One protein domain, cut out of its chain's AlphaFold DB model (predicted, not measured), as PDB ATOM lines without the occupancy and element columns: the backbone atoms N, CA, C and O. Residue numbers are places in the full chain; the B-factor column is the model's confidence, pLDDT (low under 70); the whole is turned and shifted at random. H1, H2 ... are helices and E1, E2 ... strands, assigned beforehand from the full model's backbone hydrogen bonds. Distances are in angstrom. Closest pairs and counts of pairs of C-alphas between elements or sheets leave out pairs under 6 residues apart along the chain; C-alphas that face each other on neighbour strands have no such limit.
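What this domain is: This is residues 131 to 240 of the 296 residues of an uncharacterized protein of Pristionchus pacificus (UniProt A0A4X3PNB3). Two twisted four-stranded sheets stand face to face as a sandwich, E1 to E4 in one and E5 to E8 in the other. From the second sheet a tail, residues 232 to 240 with the short helix H1, sticks out at one end of the longest axis, while residues 131 to 142, with no named element, lie at the other end. The printed part has 110 residues, with eight named strands and then one named helix along the chain; the first sheet runs E1, E2, E4, E3 and is mixed, the second runs E5, E6, E7, E8 and is antiparallel. The class is mostly strand, though under half of the residues are in named elements. The whole is only just compact, close to loose, with a radius of gyration of the C-alphas of 15.8 A, and spans 55 by 35 by 20 A.

Where its parts are: In the first sheet, E1 is residues 149 to 154, beginning at C-alpha 149 (195.138, 243.531, 256.689). E2 is residues 157 to 164, 21.5 A long; E3 is residues 169 to 174, 15.8 A; E4 is residues 177 to 183, 19.6 A. In the second, E5 is residues 193 to 197, E6 residues 205 to 209, E7 residues 213 to 217, and E8 residues 224 to 231, 22.5 A long. H1, residues 233 to 236, ends at C-alpha 236 (189.345, 279.402, 254.571).

How they stand to each other: In the first sheet, which is strongly twisted, the inner strands E2 and E4 are parallel at 24 degrees, with N 160 and O 178 at 2.9 A. E1 and E2 form a hairpin, antiparallel, with N 159 and O 152 at 2.8 A; E3 and E4 form another, with N 171 and O 179 at 2.9 A. The second sheet, also strongly twisted, is a meander, each strand the antiparallel neighbour of the one before: N 206 and O 197 are 2.9 A apart, N 207 and O 215 2.8 A, N 216 and O 225 2.8 A. The sheets' strands stand at 30 degrees to each other. Between edge strands, the closest C-alphas of E1 and E5, Glu 151 and Val 196, are 6.7 A apart; those of E3 and E8, Trp 169 and Glu 224, 7.1 A. H1 is on neither sheet; it is too short for an O i to N i+4 pair, and its one O i to N i+3 pair is within range.

The domain as a whole: The C-alphas farthest apart, those of Gly 139 and Ala 238, are 57.3 A apart. The printed part has no cut, and no link is long; the short link E4 to E5 changes sheets. Mean pLDDT of the printed part is 72.8, with residues 132 to 146, 164 to 167, 184 to 192 and 229 to 240 under 70.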
ATOM      1  N   MET A 131     202.692 233.962 253.866       72.25
ATOM      2  CA  MET A 131     202.858 234.360 255.274       72.25
ATOM      3  C   MET A 131     203.497 233.258 256.135       72.25
ATOM      4  O   MET A 131     203.897 233.515 257.262       72.25
ATOM      5  N   GLU A 132     203.658 232.045 255.594       66.88
ATOM      6  CA  GLU A 132     204.235 230.886 256.298       66.88
ATOM      7  C   GLU A 132     205.684 231.115 256.769       66.88
ATOM      8  O   GLU A 132     206.133 230.465 257.707       66.88
ATOM      9  N   TYR A 133     206.411 232.041 256.133       57.03
ATOM     10  CA  TYR A 133     207.794 232.400 256.478       57.03
ATOM     11  C   TYR A 133     207.903 233.712 257.262       57.03
ATOM     12  O   TYR A 133     209.003 234.091 257.650       57.03
ATOM     13  N   ALA A 134     206.787 234.412 257.483       54.38
ATOM     14  CA  ALA A 134     206.769 235.706 258.162       54.38
ATOM     15  C   ALA A 134     206.781 235.576 259.701       54.38
ATOM     16  O   ALA A 134     206.757 236.581 260.396       54.38
ATOM     17  N   THR A 135     206.843 234.350 260.234       48.66
ATOM     18  CA  THR A 135     206.763 234.033 261.669       48.66
ATOM     19  C   THR A 135     208.094 234.122 262.417       48.66
ATOM     20  O   THR A 135     208.118 233.844 263.608       48.66
ATOM     21  N   VAL A 136     209.213 234.475 261.770       47.47
ATOM     22  CA  VAL A 136     210.524 234.550 262.441       47.47
ATOM     23  C   VAL A 136     211.222 235.865 262.115       47.47
ATOM     24  O   VAL A 136     211.881 235.992 261.082       47.47
ATOM     25  N   PHE A 137     211.132 236.827 263.032       47.72
ATOM     26  CA  PHE A 137     211.951 238.039 263.028       47.72
ATOM     27  C   PHE A 137     212.789 238.068 264.315       47.72
ATOM     28  O   PHE A 137     212.273 237.870 265.409       47.72
ATOM     29  N   ASP A 138     214.110 238.209 264.182       47.06
ATOM     30  CA  ASP A 138     215.079 238.205 265.298       47.06
ATOM     31  C   ASP A 138     214.978 237.009 266.281       47.06
ATOM     32  O   ASP A 138     215.250 237.108 267.477       47.06
ATOM     33  N   GLY A 139     214.587 235.830 265.782       50.16
ATOM     34  CA  GLY A 139     214.554 234.599 266.582       50.16
ATOM     35  C   GLY A 139     213.411 234.508 267.602       50.16
ATOM     36  O   GLY A 139     213.444 233.605 268.442       50.16
ATOM     37  N   GLN A 140     212.411 235.390 267.523       49.16
ATOM     38  CA  GLN A 140     211.126 235.232 268.208       49.16
ATOM     39  C   GLN A 140     210.045 234.818 267.203       49.16
ATOM     40  O   GLN A 140     210.069 235.252 266.050       49.16
ATOM     41  N   GLU A 141     209.147 233.922 267.630       51.94
ATOM     42  CA  GLU A 141     207.906 233.648 266.902       51.94
ATOM     43  C   GLU A 141     207.078 234.937 266.920       51.94
ATOM     44  O   GLU A 141     206.701 235.413 267.990       51.94
ATOM     45  N   ASP A 142     206.882 235.540 265.751       55.53
ATOM     46  CA  ASP A 142     206.044 236.730 265.604       55.53
ATOM     47  C   ASP A 142     204.582 236.236 265.580       55.53
ATOM     48  O   ASP A 142     204.053 235.890 264.521       55.53
ATOM     49  N   ASP A 143     203.927 236.173 266.751       54.53
ATOM     50  CA  ASP A 143     202.464 235.947 266.908       54.53
ATOM     51  C   ASP A 143     201.624 237.082 266.247       54.53
ATOM     52  O   ASP A 143     200.398 237.073 266.211       54.53
ATOM     53  N   ASP A 144     202.319 238.059 265.675       56.84
ATOM     54  CA  ASP A 144     201.923 239.405 265.278       56.84
ATOM     55  C   ASP A 144     201.321 239.528 263.863       56.84
ATOM     56  O   ASP A 144     200.966 240.627 263.425       56.84
ATOM     57  N   LEU A 145     201.198 238.419 263.126       64.62
ATOM     58  CA  LEU A 145     200.621 238.411 261.773       64.62
ATOM     59  C   LEU A 145     199.085 238.440 261.765       64.62
ATOM     60  O   LEU A 145     198.498 238.692 260.712       64.62
ATOM     61  N   GLU A 146     198.437 238.155 262.900       64.88
ATOM     62  CA  GLU A 146     196.979 237.974 262.984       64.88
ATOM     63  C   GLU A 146     196.183 239.263 262.693       64.88
ATOM     64  O   GLU A 146     195.048 239.179 262.223       64.88
ATOM     65  N   ASP A 147     196.805 240.436 262.858       77.12
ATOM     66  CA  ASP A 147     196.168 241.749 262.666       77.12
ATOM     67  C   ASP A 147     196.571 242.458 261.359       77.12
ATOM     68  O   ASP A 147     196.149 243.586 261.093       77.12
ATOM     69  N   LEU A 148     197.383 241.813 260.517       83.19
ATOM     70  CA  LEU A 148     197.781 242.377 259.231       83.19
ATOM     71  C   LEU A 148     196.631 242.270 258.220       83.19
ATOM     72  O   LEU A 148     196.247 241.182 257.784       83.19
ATOM     73  N   ARG A 149     196.134 243.423 257.763       87.50
ATOM     74  CA  ARG A 149     195.138 243.531 256.689       87.50
ATOM     75  C   ARG A 149     195.795 243.934 255.375       87.50
ATOM     76  O   ARG A 149     196.672 244.790 255.343       87.50
ATOM     77  N   LEU A 150     195.394 243.290 254.281       89.81
ATOM     78  CA  LEU A 150     195.883 243.639 252.951       89.81
ATOM     79  C   LEU A 150     195.214 244.943 252.495       89.81
ATOM     80  O   LEU A 150     194.005 244.953 252.282       89.81
ATOM     81  N   GLU A 151     196.001 245.997 252.295       89.50
ATOM     82  CA  GLU A 151     195.500 247.335 251.937       89.50
ATOM     83  C   GLU A 151     195.756 247.700 250.477       89.50
ATOM     84  O   GLU A 151     194.948 248.371 249.841       89.50
ATOM     85  N   ALA A 152     196.881 247.258 249.912       91.19
ATOM     86  CA  ALA A 152     197.250 247.640 248.556       91.19
ATOM     87  C   ALA A 152     198.152 246.612 247.870       91.19
ATOM     88  O   ALA A 152     198.740 245.720 248.482       91.19
ATOM     89  N   ILE A 153     198.279 246.775 246.556       92.19
ATOM     90  CA  ILE A 153     199.282 246.097 245.738       92.19
ATOM     91  C   ILE A 153     200.120 247.182 245.077       92.19
ATOM     92  O   ILE A 153     199.569 248.072 244.429       92.19
ATOM     93  N   TYR A 154     201.438 247.083 245.208       90.94
ATOM     94  CA  TYR A 154     202.392 248.042 244.667       90.94
ATOM     95  C   TYR A 154     203.548 247.301 243.999       90.94
ATOM     96  O   TYR A 154     204.251 246.532 244.649       90.94
ATOM     97  N   ARG A 155     203.731 247.496 242.687       88.44
ATOM     98  CA  ARG A 155     204.822 246.889 241.894       88.44
ATOM     99  C   ARG A 155     205.027 245.389 242.177       88.44
ATOM    100  O   ARG A 155     206.137 244.930 242.423       88.44
ATOM    101  N   LYS A 156     203.931 244.618 242.135       88.38
ATOM    102  CA  LYS A 156     203.875 243.168 242.429       88.38
ATOM    103  C   LYS A 156     204.212 242.760 243.874       88.38
ATOM    104  O   LYS A 156     204.330 241.565 244.144       88.38
ATOM    105  N   LYS A 157     204.318 243.713 244.801       91.50
ATOM    106  CA  LYS A 157     204.353 243.463 246.244       91.50
ATOM    107  C   LYS A 157     202.975 243.720 246.853       91.50
ATOM    108  O   LYS A 157     202.255 244.627 246.434       91.50
ATOM    109  N   LEU A 158     202.611 242.906 247.832       92.69
ATOM    110  CA  LEU A 158     201.440 243.090 248.678       92.69
ATOM    111  C   LEU A 158     201.811 244.030 249.824       92.69
ATOM    112  O   LEU A 158     202.845 243.830 250.461       92.69
ATOM    113  N   ILE A 159     200.977 245.032 250.083       92.44
ATOM    114  CA  ILE A 159     201.121 245.931 251.226       92.44
ATOM    115  C   ILE A 159     200.107 245.497 252.273       92.44
ATOM    116  O   ILE A 159     198.897 245.645 252.083       92.44
ATOM    117  N   TYR A 160     200.622 244.954 253.366       90.75
ATOM    118  CA  TYR A 160     199.846 244.676 254.556       90.75
ATOM    119  C   TYR A 160     200.040 245.796 255.563       90.75
ATOM    120  O   TYR A 160     201.158 246.269 255.760       90.75
ATOM    121  N   VAL A 161     198.956 246.198 256.208       88.00
ATOM    122  CA  VAL A 161     198.983 247.208 257.255       88.00
ATOM    123  C   VAL A 161     198.447 246.613 258.540       88.00
ATOM    124  O   VAL A 161     197.505 245.825 258.522       88.00
ATOM    125  N   ARG A 162     199.054 246.994 259.652       85.50
ATOM    126  CA  ARG A 162     198.546 246.759 260.994       85.50
ATOM    127  C   ARG A 162     198.468 248.102 261.700       85.50
ATOM    128  O   ARG A 162     199.384 248.913 261.616       85.50
ATOM    129  N   GLU A 163     197.352 248.341 262.367       78.38
ATOM    130  CA  GLU A 163     197.222 249.475 263.277       78.38
ATOM    131  C   GLU A 163     197.712 248.994 264.640       78.38
ATOM    132  O   GLU A 163     197.144 248.068 265.218       78.38
ATOM    133  N   SER A 164     198.825 249.554 265.108       69.19
ATOM    134  CA  SER A 164     199.419 249.208 266.394       69.19
ATOM    135  C   SER A 164     199.704 250.489 267.176       69.19
ATOM    136  O   SER A 164     200.106 251.503 266.614       69.19
ATOM    137  N   GLY A 165     199.495 250.487 268.496       62.31
ATOM    138  CA  GLY A 165     199.710 251.662 269.365       62.31
ATOM    139  C   GLY A 165     201.175 252.094 269.550       62.31
ATOM    140  O   GLY A 165     201.525 252.623 270.606       62.31
ATOM    141  N   GLY A 166     202.041 251.781 268.582       66.25
ATOM    142  CA  GLY A 166     203.462 252.122 268.525       66.25
ATOM    143  C   GLY A 166     203.754 253.211 267.494       66.25
ATOM    144  O   GLY A 166     202.867 253.944 267.106       66.25
ATOM    145  N   VAL A 167     205.008 253.340 267.061       68.69
ATOM    146  CA  VAL A 167     205.410 254.308 266.022       68.69
ATOM    147  C   VAL A 167     205.097 253.727 264.642       68.69
ATOM    148  O   VAL A 167     205.159 252.510 264.479       68.69
ATOM    149  N   THR A 168     204.819 254.569 263.645       76.81
ATOM    150  CA  THR A 168     204.706 254.099 262.257       76.81
ATOM    151  C   THR A 168     206.063 253.607 261.749       76.81
ATOM    152  O   THR A 168     207.028 254.365 261.776       76.81
ATOM    153  N   TRP A 169     206.152 252.369 261.267       81.75
ATOM    154  CA  TRP A 169     207.363 251.830 260.639       81.75
ATOM    155  C   TRP A 169     207.008 250.769 259.593       81.75
ATOM    156  O   TRP A 169     205.935 250.167 259.624       81.75
ATOM    157  N   ALA A 170     207.911 250.535 258.641       87.38
ATOM    158  CA  ALA A 170     207.714 249.564 257.570       87.38
ATOM    159  C   ALA A 170     208.845 248.536 257.514       87.38
ATOM    160  O   ALA A 170     209.997 248.826 257.833       87.38
ATOM    161  N   ARG A 171     208.522 247.316 257.077       86.69
ATOM    162  CA  ARG A 171     209.509 246.260 256.823       86.69
ATOM    163  C   ARG A 171     209.123 245.404 255.632       86.69
ATOM    164  O   ARG A 171     207.947 245.160 255.366       86.69
ATOM    165  N   GLU A 172     210.128 244.853 254.966       88.06
ATOM    166  CA  GLU A 172     209.913 243.732 254.057       88.06
ATOM    167  C   GLU A 172     209.734 242.446 254.877       88.06
ATOM    168  O   GLU A 172     210.664 242.006 255.551       88.06
ATOM    169  N   LEU A 173     208.540 241.846 254.839       84.56
ATOM    170  CA  LEU A 173     208.290 240.537 255.460       84.56
ATOM    171  C   LEU A 173     208.776 239.397 254.568       84.56
ATOM    172  O   LEU A 173     209.317 238.402 255.039       84.56
ATOM    173  N   THR A 174     208.550 239.528 253.263       85.00
ATOM    174  CA  THR A 174     209.039 238.602 252.238       85.00
ATOM    175  C   THR A 174     209.323 239.386 250.962       85.00
ATOM    176  O   THR A 174     208.840 240.505 250.810       85.00
ATOM    177  N   GLN A 175     209.979 238.763 249.978       84.88
ATOM    178  CA  GLN A 175     210.228 239.380 248.664       84.88
ATOM    179  C   GLN A 175     208.966 239.953 247.988       84.88
ATOM    180  O   GLN A 175     209.066 240.845 247.146       84.88
ATOM    181  N   SER A 176     207.777 239.449 248.338       88.00
ATOM    182  CA  SER A 176     206.493 239.883 247.789       88.00
ATOM    183  C   SER A 176     205.582 240.587 248.796       88.00
ATOM    184  O   SER A 176     204.442 240.874 248.441       88.00
ATOM    185  N   ILE A 177     206.018 240.838 250.036       89.75
ATOM    186  CA  ILE A 177     205.174 241.422 251.091       89.75
ATOM    187  C   ILE A 177     205.932 242.515 251.841       89.75
ATOM    188  O   ILE A 177     206.958 242.252 252.467       89.75
ATOM    189  N   ILE A 178     205.366 243.720 251.831       91.06
ATOM    190  CA  ILE A 178     205.732 244.822 252.719       91.06
ATOM    191  C   ILE A 178     204.680 244.868 253.827       91.06
ATOM    192  O   ILE A 178     203.485 244.885 253.530       91.06
ATOM    193  N   ALA A 179     205.116 244.878 255.083       89.75
ATOM    194  CA  ALA A 179     204.254 245.181 256.216       89.75
ATOM    195  C   ALA A 179     204.533 246.586 256.725       89.75
ATOM    196  O   ALA A 179     205.686 247.015 256.787       89.75
ATOM    197  N   ILE A 180     203.462 247.272 257.089       88.00
ATOM    198  CA  ILE A 180     203.496 248.618 257.633       88.00
ATOM    199  C   ILE A 180     202.713 248.592 258.934       88.00
ATOM    200  O   ILE A 180     201.528 248.268 258.953       88.00
ATOM    201  N   ASP A 181     203.382 248.941 260.013       85.69
ATOM    202  CA  ASP A 181     202.749 249.258 261.275       85.69
ATOM    203  C   ASP A 181     202.459 250.752 261.294       85.69
ATOM    204  O   ASP A 181     203.343 251.549 260.988       85.69
ATOM    205  N   VAL A 182     201.219 251.130 261.592       80.38
ATOM    206  CA  VAL A 182     200.782 252.528 261.668       80.38
ATOM    207  C   VAL A 182     200.434 252.853 263.111       80.38
ATOM    208  O   VAL A 182     199.697 252.098 263.747       80.38
ATOM    209  N   GLU A 183     200.954 253.982 263.592       74.94
ATOM    210  CA  GLU A 183     200.713 254.490 264.943       74.94
ATOM    211  C   GLU A 183     199.224 254.747 265.192       74.94
ATOM    212  O   GLU A 183     198.633 255.665 264.616       74.94
ATOM    213  N   GLU A 184     198.620 253.978 266.101       66.75
ATOM    214  CA  GLU A 184     197.341 254.374 266.683       66.75
ATOM    215  C   GLU A 184     197.553 255.595 267.582       66.75
ATOM    216  O   GLU A 184     198.399 255.618 268.481       66.75
ATOM    217  N   GLY A 185     196.745 256.624 267.357       58.47
ATOM    218  CA  GLY A 185     196.745 257.817 268.180       58.47
ATOM    219  C   GLY A 185     196.294 257.530 269.620       58.47
ATOM    220  O   GLY A 185     195.779 256.462 269.950       58.47
ATOM    221  N   PRO A 186     196.427 258.516 270.522       53.66
ATOM    222  CA  PRO A 186     196.186 258.341 271.957       53.66
ATOM    223  C   PRO A 186     194.735 257.976 272.334       53.66
ATOM    224  O   PRO A 186     194.476 257.625 273.486       53.66
ATOM    225  N   ASN A 187     193.789 258.055 271.396       52.69
ATOM    226  CA  ASN A 187     192.422 257.565 271.540       52.69
ATOM    227  C   ASN A 187     192.167 256.466 270.497       52.69
ATOM    228  O   ASN A 187     192.650 256.580 269.382       52.69
ATOM    229  N   ALA A 188     191.308 255.482 270.791       47.91
ATOM    230  CA  ALA A 188     190.975 254.344 269.903       47.91
ATOM    231  C   ALA A 188     190.375 254.702 268.512       47.91
ATOM    232  O   ALA A 188     189.990 253.822 267.732       47.91
ATOM    233  N   TYR A 189     190.229 255.996 268.225       47.88
ATOM    234  CA  TYR A 189     189.743 256.566 266.969       47.88
ATOM    235  C   TYR A 189     190.730 257.563 266.341       47.88
ATOM    236  O   TYR A 189     190.507 257.982 265.212       47.88
ATOM    237  N   ASP A 190     191.799 257.938 267.047       51.84
ATOM    238  CA  ASP A 190     192.835 258.837 266.543       51.84
ATOM    239  C   ASP A 190     193.915 257.990 265.848       51.84
ATOM    240  O   ASP A 190     194.201 256.877 266.278       51.84
ATOM    241  N   GLY A 191     194.516 258.491 264.767       53.69
ATOM    242  CA  GLY A 191     195.647 257.833 264.087       53.69
ATOM    243  C   GLY A 191     195.295 256.635 263.197       53.69
ATOM    244  O   GLY A 191     196.193 256.036 262.618       53.69
ATOM    245  N   ARG A 192     194.006 256.316 263.012       69.50
ATOM    246  CA  ARG A 192     193.595 255.285 262.048       69.50
ATOM    247  C   ARG A 192     194.109 255.609 260.655       69.50
ATOM    248  O   ARG A 192     194.094 256.769 260.224       69.50
ATOM    249  N   LEU A 193     194.531 254.567 259.950       76.06
ATOM    250  CA  LEU A 193     194.898 254.678 258.555       76.06
ATOM    251  C   LEU A 193     193.629 254.978 257.753       76.06
ATOM    252  O   LEU A 193     192.716 254.161 257.668       76.06
ATOM    253  N   SER A 194     193.599 256.161 257.153       75.94
ATOM    254  CA  SER A 194     192.508 256.618 256.300       75.94
ATOM    255  C   SER A 194     192.639 256.034 254.894       75.94
ATOM    256  O   SER A 194     191.657 255.621 254.276       75.94
ATOM    257  N   SER A 195     193.869 256.008 254.364       77.25
ATOM    258  CA  SER A 195     194.145 255.519 253.014       77.25
ATOM    259  C   SER A 195     195.616 255.158 252.816       77.25
ATOM    260  O   SER A 195     196.508 255.854 253.304       77.25
ATOM    261  N   VAL A 196     195.858 254.104 252.032       85.00
ATOM    262  CA  VAL A 196     197.152 253.821 251.401       85.00
ATOM    263  C   VAL A 196     197.059 254.193 249.929       85.00
ATOM    264  O   VAL A 196     196.256 253.630 249.186       85.00
ATOM    265  N   TYR A 197     197.913 255.107 249.483       83.44
ATOM    266  CA  TYR A 197     198.055 255.448 248.075       83.44
ATOM    267  C   TYR A 197     199.388 254.916 247.549       83.44
ATOM    268  O   TYR A 197     200.464 255.379 247.926       83.44
ATOM    269  N   ALA A 198     199.307 253.906 246.684       84.38
ATOM    270  CA  ALA A 198     200.467 253.215 246.128       84.38
ATOM    271  C   ALA A 198     200.254 252.866 244.638       84.38
ATOM    272  O   ALA A 198     200.163 251.686 244.281       84.38
ATOM    273  N   PRO A 199     200.122 253.868 243.749       78.56
ATOM    274  CA  PRO A 199     199.996 253.624 242.313       78.56
ATOM    275  C   PRO A 199     201.319 253.069 241.755       78.56
ATOM    276  O   PRO A 199     202.394 253.375 242.267       78.56
ATOM    277  N   GLU A 200     201.273 252.245 240.706       79.69
ATOM    278  CA  GLU A 200     202.471 251.540 240.206       79.69
ATOM    279  C   GLU A 200     203.535 252.487 239.630       79.69
ATOM    280  O   GLU A 200     204.740 252.219 239.711       79.69
ATOM    281  N   GLU A 201     203.077 253.607 239.087       76.75
ATOM    282  CA  GLU A 201     203.859 254.704 238.536       76.75
ATOM    283  C   GLU A 201     204.569 255.546 239.602       76.75
ATOM    284  O   GLU A 201     205.598 256.146 239.294       76.75
ATOM    285  N   ALA A 202     204.090 255.570 240.851       78.00
ATOM    286  CA  ALA A 202     204.782 256.298 241.910       78.00
ATOM    287  C   ALA A 202     206.041 255.550 242.347       78.00
ATOM    288  O   ALA A 202     206.068 254.320 242.402       78.00
ATOM    289  N   SER A 203     207.088 256.293 242.697       82.06
ATOM    290  CA  SER A 203     208.309 255.741 243.308       82.06
ATOM    291  C   SER A 203     208.174 255.502 244.814       82.06
ATOM    292  O   SER A 203     209.007 254.815 245.394       82.06
ATOM    293  N   LEU A 204     207.134 256.060 245.437       86.56
ATOM    294  CA  LEU A 204     206.914 256.070 246.880       86.56
ATOM    295  C   LEU A 204     205.516 255.541 247.213       86.56
ATOM    296  O   LEU A 204     204.607 255.596 246.381       86.56
ATOM    297  N   ILE A 205     205.361 255.047 248.439       87.25
ATOM    298  CA  ILE A 205     204.073 254.691 249.039       87.25
ATOM    299  C   ILE A 205     203.662 255.830 249.970       87.25
ATOM    300  O   ILE A 205     204.486 256.342 250.725       87.25
ATOM    301  N   TYR A 206     202.389 256.207 249.939       86.69
ATOM    302  CA  TYR A 206     201.845 257.278 250.763       86.69
ATOM    303  C   TYR A 206     200.783 256.717 251.703       86.69
ATOM    304  O   TYR A 206     199.883 255.992 251.281       86.69
ATOM    305  N   LEU A 207     200.885 257.067 252.977       86.06
ATOM    306  CA  LEU A 207     199.975 256.662 254.039       86.06
ATOM    307  C   LEU A 207     199.340 257.924 254.603       86.06
ATOM    308  O   LEU A 207     200.050 258.813 255.072       86.06
ATOM    309  N   LEU A 208     198.017 258.008 254.549       81.19
ATOM    310  CA  LEU A 208     197.265 259.113 255.125       81.19
ATOM    311  C   LEU A 208     196.511 258.621 256.351       81.19
ATOM    312  O   LEU A 208     195.739 257.667 256.253       81.19
ATOM    313  N   THR A 209     196.688 259.296 257.482       77.62
ATOM    314  CA  THR A 209     195.923 259.020 258.702       77.62
ATOM    315  C   THR A 209     194.777 260.013 258.882       77.62
ATOM    316  O   THR A 209     194.797 261.130 258.353       77.62
ATOM    317  N   ASP A 210     193.788 259.639 259.694       73.50
ATOM    318  CA  ASP A 210     192.659 260.510 260.052       73.50
ATOM    319  C   ASP A 210     193.089 261.769 260.836       73.50
ATOM    320  O   ASP A 210     192.334 262.736 260.939       73.50
ATOM    321  N   MET A 211     194.331 261.808 261.330       72.62
ATOM    322  CA  MET A 211     194.941 262.989 261.957       72.62
ATOM    323  C   MET A 211     195.514 263.985 260.942       72.62
ATOM    324  O   MET A 211     196.176 264.949 261.333       72.62
ATOM    325  N   CYS A 212     195.263 263.767 259.646       72.75
ATOM    326  CA  CYS A 212     195.864 264.531 258.561       72.75
ATOM    327  C   CYS A 212     197.400 264.493 258.630       72.75
ATOM    328  O   CYS A 212     198.067 265.504 258.405       72.75
ATOM    329  N   GLU A 213     197.960 263.332 258.960       78.81
ATOM    330  CA  GLU A 213     199.385 263.062 258.822       78.81
ATOM    331  C   GLU A 213     199.617 262.259 257.546       78.81
ATOM    332  O   GLU A 213     198.949 261.252 257.305       78.81
ATOM    333  N   LEU A 214     200.554 262.728 256.728       82.12
ATOM    334  CA  LEU A 214     201.028 262.034 255.543       82.12
ATOM    335  C   LEU A 214     202.386 261.416 255.850       82.12
ATOM    336  O   LEU A 214     203.366 262.142 256.011       82.12
ATOM    337  N   THR A 215     202.451 260.092 255.876       84.56
ATOM    338  CA  THR A 215     203.711 259.353 255.932       84.56
ATOM    339  C   THR A 215     204.068 258.865 254.539       84.56
ATOM    340  O   THR A 215     203.279 258.201 253.870       84.56
ATOM    341  N   VAL A 216     205.265 259.220 254.088       86.44
ATOM    342  CA  VAL A 216     205.825 258.804 252.806       86.44
ATOM    343  C   VAL A 216     206.863 257.728 253.076       86.44
ATOM    344  O   VAL A 216     207.764 257.936 253.885       86.44
ATOM    345  N   LEU A 217     206.728 256.591 252.405       87.38
ATOM    346  CA  LEU A 217     207.563 255.410 252.578       87.38
ATOM    347  C   LEU A 217     208.309 255.099 251.282       87.38
ATOM    348  O   LEU A 217     207.705 254.955 250.214       87.38
ATOM    349  N   HIS A 218     209.622 254.925 251.396       87.44
ATOM    350  CA  HIS A 218     210.447 254.421 250.317       87.44
ATOM    351  C   HIS A 218     210.411 252.876 250.288       87.44
ATOM    352  O   HIS A 218     210.916 252.222 251.198       87.44
ATOM    353  N   PRO A 219     209.868 252.243 249.234       83.94
ATOM    354  CA  PRO A 219     209.495 250.821 249.230       83.94
ATOM    355  C   PRO A 219     210.666 249.833 249.074       83.94
ATOM    356  O   PRO A 219     210.436 248.628 248.968       83.94
ATOM    357  N   ILE A 220     211.906 250.324 248.987       84.06
ATOM    358  CA  ILE A 220     213.123 249.499 248.867       84.06
ATOM    359  C   ILE A 220     213.966 249.635 250.135       84.06
ATOM    360  O   ILE A 220     214.182 248.662 250.844       84.06
ATOM    361  N   THR A 221     214.411 250.856 250.436       85.75
ATOM    362  CA  THR A 221     215.163 251.184 251.661       85.75
ATOM    363  C   THR A 221     214.334 251.075 252.944       85.75
ATOM    364  O   THR A 221     214.921 250.982 254.016       85.75
ATOM    365  N   MET A 222     212.999 251.075 252.838       87.12
ATOM    366  CA  MET A 222     212.041 251.142 253.949       87.12
ATOM    367  C   MET A 222     212.121 252.424 254.782       87.12
ATOM    368  O   MET A 222     211.501 252.486 255.831       87.12
ATOM    369  N   GLU A 223     212.833 253.452 254.312       85.50
ATOM    370  CA  GLU A 223     212.880 254.746 254.994       85.50
ATOM    371  C   GLU A 223     211.540 255.481 254.891       85.50
ATOM    372  O   GLU A 223     210.980 255.639 253.800       85.50
ATOM    373  N   GLU A 224     211.066 255.989 256.024       84.19
ATOM    374  CA  GLU A 224     209.830 256.748 256.147       84.19
ATOM    375  C   GLU A 224     210.047 258.203 256.591       84.19
ATOM    376  O   GLU A 224     210.984 258.549 257.318       84.19
ATOM    377  N   ARG A 225     209.142 259.089 256.161       82.75
ATOM    378  CA  ARG A 225     209.032 260.463 256.672       82.75
ATOM    379  C   ARG A 225     207.580 260.878 256.823       82.75
ATOM    380  O   ARG A 225     206.801 260.737 255.884       82.75
ATOM    381  N   SER A 226     207.261 261.483 257.961       80.44
ATOM    382  CA  SER A 226     205.907 261.935 258.288       80.44
ATOM    383  C   SER A 226     205.790 263.457 258.289       80.44
ATOM    384  O   SER A 226     206.639 264.179 258.830       80.44
ATOM    385  N   PHE A 227     204.699 263.938 257.706       78.06
ATOM    386  CA  PHE A 227     204.387 265.347 257.524       78.06
ATOM    387  C   PHE A 227     202.991 265.642 258.064       78.06
ATOM    388  O   PHE A 227     202.023 264.968 257.721       78.06
ATOM    389  N   GLY A 228     202.866 266.700 258.861       75.44
ATOM    390  CA  GLY A 228     201.552 267.203 259.253       75.44
ATOM    391  C   GLY A 228     200.944 268.018 258.114       75.44
ATOM    392  O   GLY A 228     201.560 268.984 257.658       75.44
ATOM    393  N   LEU A 229     199.738 267.675 257.670       69.44
ATOM    394  CA  LEU A 229     199.040 268.430 256.634       69.44
ATOM    395  C   LEU A 229     198.376 269.664 257.246       69.44
ATOM    396  O   LEU A 229     197.660 269.587 258.248       69.44
ATOM    397  N   ARG A 230     198.601 270.827 256.632       67.31
ATOM    398  CA  ARG A 230     197.958 272.083 257.024       67.31
ATOM    399  C   ARG A 230     197.170 272.649 255.855       67.31
ATOM    400  O   ARG A 230     197.669 272.816 254.746       67.31
ATOM    401  N   LEU A 231     195.914 272.984 256.127       58.97
ATOM    402  CA  LEU A 231     195.101 273.755 255.196       58.97
ATOM    403  C   LEU A 231     195.515 275.223 255.280       58.97
ATOM    404  O   LEU A 231     195.505 275.810 256.366       58.97
ATOM    405  N   LEU A 232     195.839 275.829 254.135       53.91
ATOM    406  CA  LEU A 232     196.218 277.238 254.085       53.91
ATOM    407  C   LEU A 232     195.061 278.136 254.583       53.91
ATOM    408  O   LEU A 232     193.978 278.147 253.984       53.91
ATOM    409  N   PRO A 233     195.266 278.951 255.642       42.75
ATOM    410  CA  PRO A 233     194.215 279.793 256.228       42.75
ATOM    411  C   PRO A 233     193.636 280.841 255.268       42.75
ATOM    412  O   PRO A 233     192.509 281.309 255.448       42.75
ATOM    413  N   GLU A 234     194.401 281.240 254.254       43.97
ATOM    414  CA  GLU A 234     194.020 282.295 253.309       43.97
ATOM    415  C   GLU A 234     192.880 281.860 252.368       43.97
ATOM    416  O   GLU A 234     192.116 282.704 251.901       43.97
ATOM    417  N   LEU A 235     192.664 280.548 252.204       39.41
ATOM    418  CA  LEU A 235     191.547 279.968 251.447       39.41
ATOM    419  C   LEU A 235     190.315 279.654 252.304       39.41
ATOM    420  O   LEU A 235     189.202 279.708 251.786       39.41
ATOM    421  N   LEU A 236     190.468 279.476 253.620       35.44
ATOM    422  CA  LEU A 236     189.345 279.402 254.571       35.44
ATOM    423  C   LEU A 236     188.529 280.705 254.630       35.44
ATOM    424  O   LEU A 236     187.361 280.687 255.005       35.44
ATOM    425  N   ARG A 237     189.111 281.846 254.232       35.56
ATOM    426  CA  ARG A 237     188.370 283.109 254.050       35.56
ATOM    427  C   ARG A 237     187.663 283.215 252.697       35.56
ATOM    428  O   ARG A 237     186.702 283.969 252.604       35.56
ATOM    429  N   ALA A 238     188.115 282.482 251.678       39.06
ATOM    430  CA  ALA A 238     187.475 282.431 250.363       39.06
ATOM    431  C   ALA A 238     186.325 281.407 250.319       39.06
ATOM    432  O   ALA A 238     185.326 281.636 249.644       39.06
ATOM    433  N   THR A 239     186.425 280.320 251.090       37.41
ATOM    434  CA  THR A 239     185.342 279.341 251.319       37.41
ATOM    435  C   THR A 239     184.494 279.661 252.558       37.41
ATOM    436  O   THR A 239     183.442 279.057 252.781       37.41
ATOM    437  N   GLY A 240     184.905 280.666 253.337       34.84
ATOM    438  CA  GLY A 240     184.290 281.136 254.580       34.84
ATOM    439  C   GLY A 240     182.918 281.806 254.462       34.84
ATOM    440  O   GLY A 240     182.544 282.532 255.376       34.84
TER     441      GLY A 240